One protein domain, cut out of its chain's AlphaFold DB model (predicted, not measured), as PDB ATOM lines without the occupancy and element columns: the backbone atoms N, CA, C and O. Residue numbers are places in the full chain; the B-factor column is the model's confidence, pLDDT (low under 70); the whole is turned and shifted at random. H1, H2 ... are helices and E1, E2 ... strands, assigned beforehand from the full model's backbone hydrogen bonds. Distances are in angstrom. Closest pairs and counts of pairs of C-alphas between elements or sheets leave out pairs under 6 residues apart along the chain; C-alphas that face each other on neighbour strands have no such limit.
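This is residues 4 to 85 of the 240 residues of an uncharacterized protein of Lachnospiraceae bacterium A4 (UniProt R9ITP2). A small, strongly twisted sheet of five strands forms the body, with two long loops, residues 7 to 22 and 37 to 52, and one helix, H1, that stands up from one end of the sheet like an arm. The free part of that arm, residues 77 to 85, sticks out and makes the long axis. The printed part has 82 residues, with five named strands and then one named helix in the order E1, E2, E3, E4, E5, H1; the sheet's order is E1, E2, E3, E5, E4, all antiparallel, and the class is mixed, helices and strands. The whole is compact, with a radius of gyration of the C-alphas of 12.8 A, yet elongated in outline, spanning 40 by 24 by 24 A.

E1, residues 4 to 6, is an edge strand and forms a hairpin with E2, residues 23 to 27; N 5 and O 24 are 2.8 A apart. E2 forms a hairpin with E3, residues 31 to 36, where N 25 and O 33 are 2.8 A apart. E1, E2 and E3 make a meander, each strand the antiparallel neighbour of the one before. E3 and E4, residues 53 to 59, are apart. E5, residues 65 to 69, is the antiparallel neighbour of E3, with N 34 and O 67 2.8 A apart, and forms a hairpin with E4, the other edge strand, with N 57 and O 66 2.9 A apart. Residues 45 to 46 pair antiparallel with residues 53 to 54 of E4. H1, residues 70 to 85, is on one face of the sheet, which gives two layers, a helix and a sheet. It lies over E3 and E5 at a height over the sheet of 13.2 A, and its line rises 56 degrees: it stands up from the sheet. The closest C-alphas of E4 and H1 are those of Tyr 54 and Glu 70, 5.4 A apart. Every O i to N i+4 pair in H1 is within hydrogen-bond range.

E1 begins at C-alpha 4, (10.052, 35.142, 78.278), and is 6.9 A long. E2 is 13.0 A long, E3 16.2 A and E5 13.2 A. E4, the longest strand at 17.5 A, begins at C-alpha 53, (25.237, 23.251, 87.433). H1 is 21.1 A long and ends at C-alpha 85, (12.211, 30.175, 109.304).

The two C-alphas farthest apart are those of Lys 9 and Gly 85, 42.3 A. Without residues 77 to 85, which stand free, the body spans 29 by 25 by 24 A. The printed part has no cut. The links E1 to E2 and E3 to E4 are long, 16 residues each. Mean pLDDT of the printed part is 80.3; residues 28 to 30, 41, 80 to 81 and 83 to 85 are under 70.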
ATOM      1  N   PHE A   4       9.585  36.330  78.994       83.19
ATOM      2  CA  PHE A   4      10.052  35.142  78.278       83.19
ATOM      3  C   PHE A   4      10.829  35.559  77.031       83.19
ATOM      4  O   PHE A   4      10.358  36.373  76.241       83.19
ATOM      5  N   ARG A   5      12.003  34.963  76.826       84.50
ATOM      6  CA  ARG A   5      12.856  35.188  75.657       84.50
ATOM      7  C   ARG A   5      13.331  33.856  75.090       84.50
ATOM      8  O   ARG A   5      13.762  32.976  75.832       84.50
ATOM      9  N   ASN A   6      13.273  33.703  73.773       87.56
ATOM     10  CA  ASN A   6      13.847  32.535  73.107       87.56
ATOM     11  C   ASN A   6      15.379  32.612  73.090       87.56
ATOM     12  O   ASN A   6      15.952  33.700  73.026       87.56
ATOM     13  N   VAL A   7      16.034  31.450  73.145       86.69
ATOM     14  CA  VAL A   7      17.495  31.365  72.986       86.69
ATOM     15  C   VAL A   7      17.906  31.759  71.563       86.69
ATOM     16  O   VAL A   7      17.086  31.734  70.643       86.69
ATOM     17  N   SER A   8      19.167  32.154  71.393       85.56
ATOM     18  CA  SER A   8      19.706  32.636  70.115       85.56
ATOM     19  C   SER A   8      21.131  32.131  69.889       85.56
ATOM     20  O   SER A   8      21.714  31.486  70.756       85.56
ATOM     21  N   LYS A   9      21.731  32.436  68.730       82.50
ATOM     22  CA  LYS A   9      23.130  32.070  68.443       82.50
ATOM     23  C   LYS A   9      24.133  32.738  69.388       82.50
ATOM     24  O   LYS A   9      25.123  32.107  69.732       82.50
ATOM     25  N   SER A  10      23.873  33.975  69.813       84.00
ATOM     26  CA  SER A  10      24.722  34.692  70.774       84.00
ATOM     27  C   SER A  10      24.528  34.206  72.212       84.00
ATOM     28  O   SER A  10      25.437  34.321  73.023       84.00
ATOM     29  N   GLU A  11      23.355  33.654  72.533       82.69
ATOM     30  CA  GLU A  11      23.026  33.112  73.857       82.69
ATOM     31  C   GLU A  11      22.291  31.769  73.697       82.69
ATOM     32  O   GLU A  11      21.049  31.732  73.730       82.69
ATOM     33  N   PRO A  12      23.032  30.668  73.457       88.19
ATOM     34  CA  PRO A  12      22.450  29.347  73.272       88.19
ATOM     35  C   PRO A  12      21.890  28.791  74.585       88.19
ATOM     36  O   PRO A  12      22.202  29.254  75.683       88.19
ATOM     37  N   CYS A  13      21.050  27.761  74.487       87.44
ATOM     38  CA  CYS A  13      20.511  27.101  75.670       87.44
ATOM     39  C   CYS A  13      21.641  26.465  76.492       87.44
ATOM     40  O   CYS A  13      22.310  25.576  75.971       87.44
ATOM     41  N   PRO A  14      21.796  26.790  77.786       86.94
ATOM     42  CA  PRO A  14      22.870  26.210  78.583       86.94
ATOM     43  C   PRO A  14      22.663  24.715  78.867       86.94
ATOM     44  O   PRO A  14      23.602  24.014  79.214       86.94
ATOM     45  N   ILE A  15      21.447  24.189  78.702       87.25
ATOM     46  CA  ILE A  15      21.149  22.782  79.002       87.25
ATOM     47  C   ILE A  15      21.510  21.862  77.830       87.25
ATOM     48  O   ILE A  15      22.060  20.788  78.035       87.25
ATOM     49  N   CYS A  16      21.179  22.257  76.597       86.38
ATOM     50  CA  CYS A  16      21.386  21.426  75.401       86.38
ATOM     51  C   CYS A  16      22.392  22.007  74.395       86.38
ATOM     52  O   CYS A  16      22.655  21.382  73.370       86.38
ATOM     53  N   GLY A  17      22.890  23.220  74.636       85.06
ATOM     54  CA  GLY A  17      23.833  23.938  73.782       85.06
ATOM     55  C   GLY A  17      23.288  24.411  72.436       85.06
ATOM     56  O   GLY A  17      24.048  24.922  71.619       85.06
ATOM     57  N   LYS A  18      21.989  24.239  72.158       86.06
ATOM     58  CA  LYS A  18      21.400  24.626  70.869       86.06
ATOM     59  C   LYS A  18      20.955  26.096  70.861       86.06
ATOM     60  O   LYS A  18      20.454  26.576  71.882       86.06
ATOM     61  N   PRO A  19      21.121  26.801  69.725       85.69
ATOM     62  CA  PRO A  19      20.852  28.234  69.608       85.69
ATOM     63  C   PRO A  19      19.371  28.562  69.377       85.69
ATOM     64  O   PRO A  19      19.034  29.719  69.156       85.69
ATOM     65  N   ASP A  20      18.489  27.562  69.377       81.50
ATOM     66  CA  ASP A  20      17.085  27.690  69.005       81.50
ATOM     67  C   ASP A  20      16.162  26.803  69.867       81.50
ATOM     68  O   ASP A  20      16.603  25.886  70.571       81.50
ATOM     69  N   TRP A  21      14.855  27.073  69.778       80.88
ATOM     70  CA  TRP A  21      13.735  26.294  70.336       80.88
ATOM     71  C   TRP A  21      13.541  26.330  71.861       80.88
ATOM     72  O   TRP A  21      12.405  26.253  72.333       80.88
ATOM     73  N   CYS A  22      14.608  26.469  72.643       88.00
ATOM     74  CA  CYS A  22      14.519  26.631  74.097       88.00
ATOM     75  C   CYS A  22      14.140  28.069  74.495       88.00
ATOM     76  O   CYS A  22      14.303  29.019  73.727       88.00
ATOM     77  N   THR A  23      13.660  28.244  75.724       89.94
ATOM     78  CA  THR A  23      13.207  29.553  76.220       89.94
ATOM     79  C   THR A  23      13.832  29.838  77.582       89.94
ATOM     80  O   THR A  23      14.041  28.927  78.380       89.94
ATOM     81  N   VAL A  24      14.134  31.101  77.852       89.50
ATOM     82  CA  VAL A  24      14.574  31.598  79.154       89.50
ATOM     83  C   VAL A  24      13.516  32.561  79.673       89.50
ATOM     84  O   VAL A  24      13.061  33.438  78.943       89.50
ATOM     85  N   GLN A  25      13.103  32.387  80.921       87.00
ATOM     86  CA  GLN A  25      12.232  33.322  81.623       87.00
ATOM     87  C   GLN A  25      13.061  34.105  82.634       87.00
ATOM     88  O   GLN A  25      13.787  33.519  83.437       87.00
ATOM     89  N   TYR A  26      12.917  35.423  82.607       84.25
ATOM     90  CA  TYR A  26      13.510  36.324  83.581       84.25
ATOM     91  C   TYR A  26      12.477  36.609  84.670       84.25
ATOM     92  O   TYR A  26      11.371  37.081  84.389       84.25
ATOM     93  N   VAL A  27      12.837  36.273  85.904       78.62
ATOM     94  CA  VAL A  27      12.053  36.524  87.116       78.62
ATOM     95  C   VAL A  27      12.696  37.688  87.875       78.62
ATOM     96  O   VAL A  27      13.896  37.939  87.743       78.62
ATOM     97  N   GLU A  28      11.888  38.421  88.642       68.31
ATOM     98  CA  GLU A  28      12.341  39.526  89.495       68.31
ATOM     99  C   GLU A  28      13.523  39.088  90.383       68.31
ATOM    100  O   GLU A  28      13.553  37.959  90.875       68.31
ATOM    101  N   GLY A  29      14.536  39.955  90.514       64.62
ATOM    102  CA  GLY A  29      15.799  39.629  91.194       64.62
ATOM    103  C   GLY A  29      16.865  38.959  90.312       64.62
ATOM    104  O   GLY A  29      17.638  38.149  90.808       64.62
ATOM    105  N   ASN A  30      16.897  39.248  89.001       67.81
ATOM    106  CA  ASN A  30      17.883  38.724  88.028       67.81
ATOM    107  C   ASN A  30      17.934  37.183  87.923       67.81
ATOM    108  O   ASN A  30      18.862  36.602  87.357       67.81
ATOM    109  N   THR A  31      16.916  36.500  88.444       77.25
ATOM    110  CA  THR A  31      16.835  35.045  88.412       77.25
ATOM    111  C   THR A  31      16.377  34.581  87.033       77.25
ATOM    112  O   THR A  31      15.312  34.971  86.550       77.25
ATOM    113  N   LYS A  32      17.152  33.684  86.418       87.19
ATOM    114  CA  LYS A  32      16.823  33.072  85.128       87.19
ATOM    115  C   LYS A  32      16.280  31.658  85.327       87.19
ATOM    116  O   LYS A  32      16.880  30.837  86.021       87.19
ATOM    117  N   LEU A  33      15.147  31.366  84.696       88.69
ATOM    118  CA  LEU A  33      14.599  30.018  84.568       88.69
ATOM    119  C   LEU A  33      14.777  29.543  83.128       88.69
ATOM    120  O   LEU A  33      14.355  30.211  82.186       88.69
ATOM    121  N   HIS A  34      15.392  28.380  82.952       89.19
ATOM    122  CA  HIS A  34      15.710  27.821  81.644       89.19
ATOM    123  C   HIS A  34      14.757  26.677  81.306       89.19
ATOM    124  O   HIS A  34      14.671  25.685  82.024       89.19
ATOM    125  N   TYR A  35      14.069  26.791  80.177       89.12
ATOM    126  CA  TYR A  35      13.141  25.791  79.667       89.12
ATOM    127  C   TYR A  35      13.805  25.044  78.518       89.12
ATOM    128  O   TYR A  35      13.875  25.544  77.389       89.12
ATOM    129  N   CYS A  36      14.303  23.842  78.804       86.88
ATOM    130  CA  CYS A  36      14.906  22.992  77.789       86.88
ATOM    131  C   CYS A  36      13.851  22.069  77.181       86.88
ATOM    132  O   CYS A  36      13.212  21.285  77.881       86.88
ATOM    133  N   ARG A  37      13.686  22.148  75.857       84.94
ATOM    134  CA  ARG A  37      12.754  21.293  75.099       84.94
ATOM    135  C   ARG A  37      13.417  20.049  74.504       84.94
ATOM    136  O   ARG A  37      12.722  19.160  74.035       84.94
ATOM    137  N   ARG A  38      14.754  19.996  74.506       81.25
ATOM    138  CA  ARG A  38      15.539  18.919  73.876       81.25
ATOM    139  C   ARG A  38      15.982  17.840  74.864       81.25
ATOM    140  O   ARG A  38      16.049  16.676  74.493       81.25
ATOM    141  N   VAL A  39      16.275  18.214  76.110       78.19
ATOM    142  CA  VAL A  39      16.662  17.261  77.157       78.19
ATOM    143  C   VAL A  39      15.433  16.909  77.983       78.19
ATOM    144  O   VAL A  39      14.896  17.762  78.684       78.19
ATOM    145  N   LEU A  40      15.004  15.651  77.884       76.50
ATOM    146  CA  LEU A  40      13.827  15.111  78.577       76.50
ATOM    147  C   LEU A  40      14.187  14.244  79.793       76.50
ATOM    148  O   LEU A  40      13.300  13.704  80.443       76.50
ATOM    149  N   GLY A  41      15.481  14.121  80.109       69.75
ATOM    150  CA  GLY A  41      15.958  13.349  81.259       69.75
ATOM    151  C   GLY A  41      15.475  13.897  82.606       69.75
ATOM    152  O   GLY A  41      15.466  13.149  83.576       69.75
ATOM    153  N   CYS A  42      15.046  15.173  82.656       74.31
ATOM    154  CA  CYS A  42      14.422  15.823  83.817       74.31
ATOM    155  C   CYS A  42      15.157  15.528  85.148       74.31
ATOM    156  O   CYS A  42      14.554  15.312  86.196       74.31
ATOM    157  N   SER A  43      16.488  15.519  85.086       77.56
ATOM    158  CA  SER A  43      17.423  15.370  86.202       77.56
ATOM    159  C   SER A  43      18.306  16.613  86.299       77.56
ATOM    160  O   SER A  43      18.346  17.400  85.356       77.56
ATOM    161  N   ASN A  44      19.043  16.787  87.397       80.94
ATOM    162  CA  ASN A  44      20.084  17.818  87.479       80.94
ATOM    163  C   ASN A  44      21.165  17.561  86.420       80.94
ATOM    164  O   ASN A  44      21.481  16.404  86.133       80.94
ATOM    165  N   ILE A  45      21.693  18.629  85.824       81.81
ATOM    166  CA  ILE A  45      22.627  18.552  84.695       81.81
ATOM    167  C   ILE A  45      23.753  19.564  84.887       81.81
ATOM    168  O   ILE A  45      23.508  20.703  85.283       81.81
ATOM    169  N   ILE A  46      24.968  19.150  84.539       85.38
ATOM    170  CA  ILE A  46      26.115  20.039  84.354       85.38
ATOM    171  C   ILE A  46      26.110  20.487  82.896       85.38
ATOM    172  O   ILE A  46      26.089  19.659  81.981       85.38
ATOM    173  N   SER A  47      26.074  21.792  82.661       83.56
ATOM    174  CA  SER A  47      26.071  22.337  81.310       83.56
ATOM    175  C   SER A  47      27.405  22.091  80.613       83.56
ATOM    176  O   SER A  47      28.441  22.589  81.045       83.56
ATOM    177  N   GLY A  48      27.366  21.421  79.461       78.75
ATOM    178  CA  GLY A  48      28.535  21.292  78.588       78.75
ATOM    179  C   GLY A  48      28.952  22.600  77.898       78.75
ATOM    180  O   GLY A  48      30.019  22.643  77.301       78.75
ATOM    181  N   THR A  49      28.131  23.658  77.953       77.19
ATOM    182  CA  THR A  49      28.433  24.945  77.298       77.19
ATOM    183  C   THR A  49      29.100  25.967  78.204       77.19
ATOM    184  O   THR A  49      29.907  26.751  77.720       77.19
ATOM    185  N   ASN A  50      28.746  26.005  79.490       82.19
ATOM    186  CA  ASN A  50      29.284  26.998  80.427       82.19
ATOM    187  C   ASN A  50      29.852  26.377  81.713       82.19
ATOM    188  O   ASN A  50      30.302  27.115  82.581       82.19
ATOM    189  N   GLY A  51      29.822  25.046  81.854       81.56
ATOM    190  CA  GLY A  51      30.327  24.338  83.034       81.56
ATOM    191  C   GLY A  51      29.476  24.504  84.296       81.56
ATOM    192  O   GLY A  51      29.837  23.968  85.338       81.56
ATOM    193  N   MET A  52      28.353  25.225  84.227       83.44
ATOM    194  CA  MET A  52      27.522  25.520  85.394       83.44
ATOM    195  C   MET A  52      26.542  24.385  85.691       83.44
ATOM    196  O   MET A  52      26.032  23.713  84.787       83.44
ATOM    197  N   ASN A  53      26.224  24.219  86.973       85.00
ATOM    198  CA  ASN A  53      25.237  23.251  87.433       85.00
ATOM    199  C   ASN A  53      23.822  23.820  87.356       85.00
ATOM    200  O   ASN A  53      23.527  24.911  87.852       85.00
ATOM    201  N   TYR A  54      22.922  23.028  86.786       85.31
ATOM    202  CA  TYR A  54      21.510  23.344  86.663       85.31
ATOM    203  C   TYR A  54      20.670  22.328  87.432       85.31
ATOM    204  O   TYR A  54      20.668  21.127  87.145       85.31
ATOM    205  N   VAL A  55      19.911  22.839  88.397       81.75
ATOM    206  CA  VAL A  55      18.962  22.081  89.204       81.75
ATOM    207  C   VAL A  55      17.651  21.970  88.441       81.75
ATOM    208  O   VAL A  55      17.053  22.973  88.037       81.75
ATOM    209  N   PHE A  56      17.193  20.738  88.246       86.56
ATOM    210  CA  PHE A  56      15.878  20.471  87.691       86.56
ATOM    211  C   PHE A  56      14.803  20.821  88.719       86.56
ATOM    212  O   PHE A  56      14.840  20.374  89.865       86.56
ATOM    213  N   LEU A  57      13.822  21.614  88.295       78.94
ATOM    214  CA  LEU A  57      12.720  22.037  89.151       78.94
ATOM    215  C   LEU A  57      11.458  21.220  88.887       78.94
ATOM    216  O   LEU A  57      10.864  20.671  89.813       78.94
ATOM    217  N   LYS A  58      11.013  21.185  87.630       80.81
ATOM    218  CA  LYS A  58       9.814  20.450  87.217       80.81
ATOM    219  C   LYS A  58       9.753  20.297  85.707       80.81
ATOM    220  O   LYS A  58      10.327  21.091  84.964       80.81
ATOM    221  N   GLN A  59       8.973  19.328  85.256       83.62
ATOM    222  CA  GLN A  59       8.539  19.277  83.872       83.62
ATOM    223  C   GLN A  59       7.333  20.202  83.707       83.62
ATOM    224  O   GLN A  59       6.409  20.187  84.526       83.62
ATOM    225  N   THR A  60       7.345  21.048  82.681       77.44
ATOM    226  CA  THR A  60       6.152  21.810  82.322       77.44
ATOM    227  C   THR A  60       5.140  20.890  81.653       77.44
ATOM    228  O   THR A  60       5.464  19.830  81.124       77.44
ATOM    229  N   SER A  61       3.896  21.337  81.615       74.69
ATOM    230  CA  SER A  61       2.821  20.689  80.863       74.69
ATOM    231  C   SER A  61       3.116  20.476  79.377       74.69
ATOM    232  O   SER A  61       2.439  19.682  78.737       74.69
ATOM    233  N   ASP A  62       4.086  21.208  78.836       70.44
ATOM    234  CA  ASP A  62       4.445  21.188  77.420       70.44
ATOM    235  C   ASP A  62       5.600  20.194  77.171       70.44
ATOM    236  O   ASP A  62       6.170  20.139  76.086       70.44
ATOM    237  N   GLY A  63       5.981  19.426  78.202       75.31
ATOM    238  CA  GLY A  63       7.039  18.419  78.168       75.31
ATOM    239  C   GLY A  63       8.449  18.972  78.385       75.31
ATOM    240  O   GLY A  63       9.366  18.188  78.626       75.31
ATOM    241  N   SER A  64       8.637  20.296  78.360       80.06
ATOM    242  CA  SER A  64       9.948  20.914  78.587       80.06
ATOM    243  C   SER A  64      10.388  20.757  80.041       80.06
ATOM    244  O   SER A  64       9.609  21.023  80.960       80.06
ATOM    245  N   CYS A  65      11.637  20.357  80.262       84.00
ATOM    246  CA  CYS A  65      12.212  20.313  81.600       84.00
ATOM    247  C   CYS A  65      12.662  21.741  81.985       84.00
ATOM    248  O   CYS A  65      13.328  22.436  81.208       84.00
ATOM    249  N   MET A  66      12.240  22.195  83.166       87.31
ATOM    250  CA  MET A  66      12.528  23.522  83.710       87.31
ATOM    251  C   MET A  66      13.714  23.439  84.666       87.31
ATOM    252  O   MET A  66      13.712  22.634  85.600       87.31
ATOM    253  N   TYR A  67      14.689  24.309  84.447       88.12
ATOM    254  CA  TYR A  67      15.959  24.338  85.151       88.12
ATOM    255  C   TYR A  67      16.218  25.704  85.761       88.12
ATOM    256  O   TYR A  67      15.815  26.735  85.219       88.12
ATOM    257  N   LYS A  68      16.947  25.698  86.869       87.56
ATOM    258  CA  LYS A  68      17.487  26.896  87.502       87.56
ATOM    259  C   LYS A  68      18.949  26.650  87.837       87.56
ATOM    260  O   LYS A  68      19.309  25.534  88.195       87.56
ATOM    261  N   GLU A  69      19.782  27.666  87.684       86.81
ATOM    262  CA  GLU A  69      21.185  27.578  88.089       86.81
ATOM    263  C   GLU A  69      21.293  27.251  89.587       86.81
ATOM    264  O   GLU A  69      20.486  27.729  90.391       86.81
ATOM    265  N   GLU A  70      22.256  26.412  89.964       82.00
ATOM    266  CA  GLU A  70      22.419  25.933  91.339       82.00
ATOM    267  C   GLU A  70      22.650  27.071  92.345       82.00
ATOM    268  O   GLU A  70      22.021  27.083  93.403       82.00
ATOM    269  N   SER A  71      23.476  28.060  91.995       80.38
ATOM    270  CA  SER A  71      23.743  29.265  92.797       80.38
ATOM    271  C   SER A  71      22.441  30.012  93.133       80.38
ATOM    272  O   SER A  71      22.059  30.129  94.300       80.38
ATOM    273  N   ALA A  72      21.682  30.386  92.102       78.06
ATOM    274  CA  ALA A  72      20.403  31.076  92.221       78.06
ATOM    275  C   ALA A  72      19.336  30.215  92.921       78.06
ATOM    276  O   ALA A  72      18.417  30.732  93.563       78.06
ATOM    277  N   TYR A  73      19.382  28.887  92.771       76.19
ATOM    278  CA  TYR A  73      18.487  27.976  93.488       76.19
ATOM    279  C   TYR A  73      18.775  27.985  94.993       76.19
ATOM    280  O   TYR A  73      17.846  28.089  95.796       76.19
ATOM    281  N   MET A  74      20.053  27.921  95.372       74.75
ATOM    282  CA  MET A  74      20.493  27.941  96.765       74.75
ATOM    283  C   MET A  74      20.212  29.289  97.438       74.75
ATOM    284  O   MET A  74      19.789  29.305  98.593       74.75
ATOM    285  N   GLU A  75      20.373  30.404  96.725       75.75
ATOM    286  CA  GLU A  75      20.021  31.746  97.211       75.75
ATOM    287  C   GLU A  75      18.525  31.879  97.492       75.75
ATOM    288  O   GLU A  75      18.145  32.186  98.622       75.75
ATOM    289  N   SER A  76      17.664  31.523  96.533       71.25
ATOM    290  CA  SER A  76      16.216  31.541  96.773       71.25
ATOM    291  C   SER A  76      15.794  30.578  97.882       71.25
ATOM    292  O   SER A  76      14.832  30.855  98.595       71.25
ATOM    293  N   ARG A  77      16.504  29.455  98.067       70.00
ATOM    294  CA  ARG A  77      16.246  28.552  99.195       70.00
ATOM    295  C   ARG A  77      16.622  29.206 100.529       70.00
ATOM    296  O   ARG A  77      15.830  29.133 101.460       70.00
ATOM    297  N   LYS A  78      17.773  29.883 100.615       75.75
ATOM    298  CA  LYS A  78      18.201  30.637 101.809       75.75
ATOM    299  C   LYS A  78      17.250  31.793 102.128       75.75
ATOM    300  O   LYS A  78      16.934  32.019 103.291       75.75
ATOM    301  N   GLU A  79      16.782  32.526 101.122       72.94
ATOM    302  CA  GLU A  79      15.799  33.606 101.291       72.94
ATOM    303  C   GLU A  79      14.453  33.073 101.773       72.94
ATOM    304  O   GLU A  79      13.890  33.593 102.735       72.94
ATOM    305  N   TRP A  80      13.978  31.980 101.171       63.78
ATOM    306  CA  TRP A  80      12.779  31.285 101.627       63.78
ATOM    307  C   TRP A  80      12.937  30.779 103.066       63.78
ATOM    308  O   TRP A  80      12.020  30.914 103.871       63.78
ATOM    309  N   GLU A  81      14.108  30.255 103.434       68.19
ATOM    310  CA  GLU A  81      14.418  29.838 104.806       68.19
ATOM    311  C   GLU A  81      14.455  31.016 105.788       68.19
ATOM    312  O   GLU A  81      13.990  30.863 106.914       68.19
ATOM    313  N   LYS A  82      14.939  32.198 105.388       73.75
ATOM    314  CA  LYS A  82      14.893  33.418 106.215       73.75
ATOM    315  C   LYS A  82      13.464  33.940 106.392       73.75
ATOM    316  O   LYS A  82      13.087  34.307 107.503       73.75
ATOM    317  N   ALA A  83      12.662  33.933 105.325       67.56
ATOM    318  CA  ALA A  83      11.274  34.398 105.341       67.56
ATOM    319  C   ALA A  83      10.341  33.437 106.100       67.56
ATOM    320  O   ALA A  83       9.487  33.872 106.872       67.56
ATOM    321  N   ASN A  84      10.543  32.123 105.947       62.09
ATOM    322  CA  ASN A  84       9.675  31.090 106.521       62.09
ATOM    323  C   ASN A  84      10.265  30.412 107.772       62.09
ATOM    324  O   ASN A  84       9.599  29.592 108.408       62.09
ATOM    325  N   GLY A  85      11.497  30.752 108.160       55.03
ATOM    326  CA  GLY A  85      12.211  30.175 109.304       55.03
ATOM    327  C   GLY A  85      11.615  30.519 110.669       55.03
ATOM    328  O   GLY A  85      11.815  29.759 111.612       55.03
TER     329      GLY A  85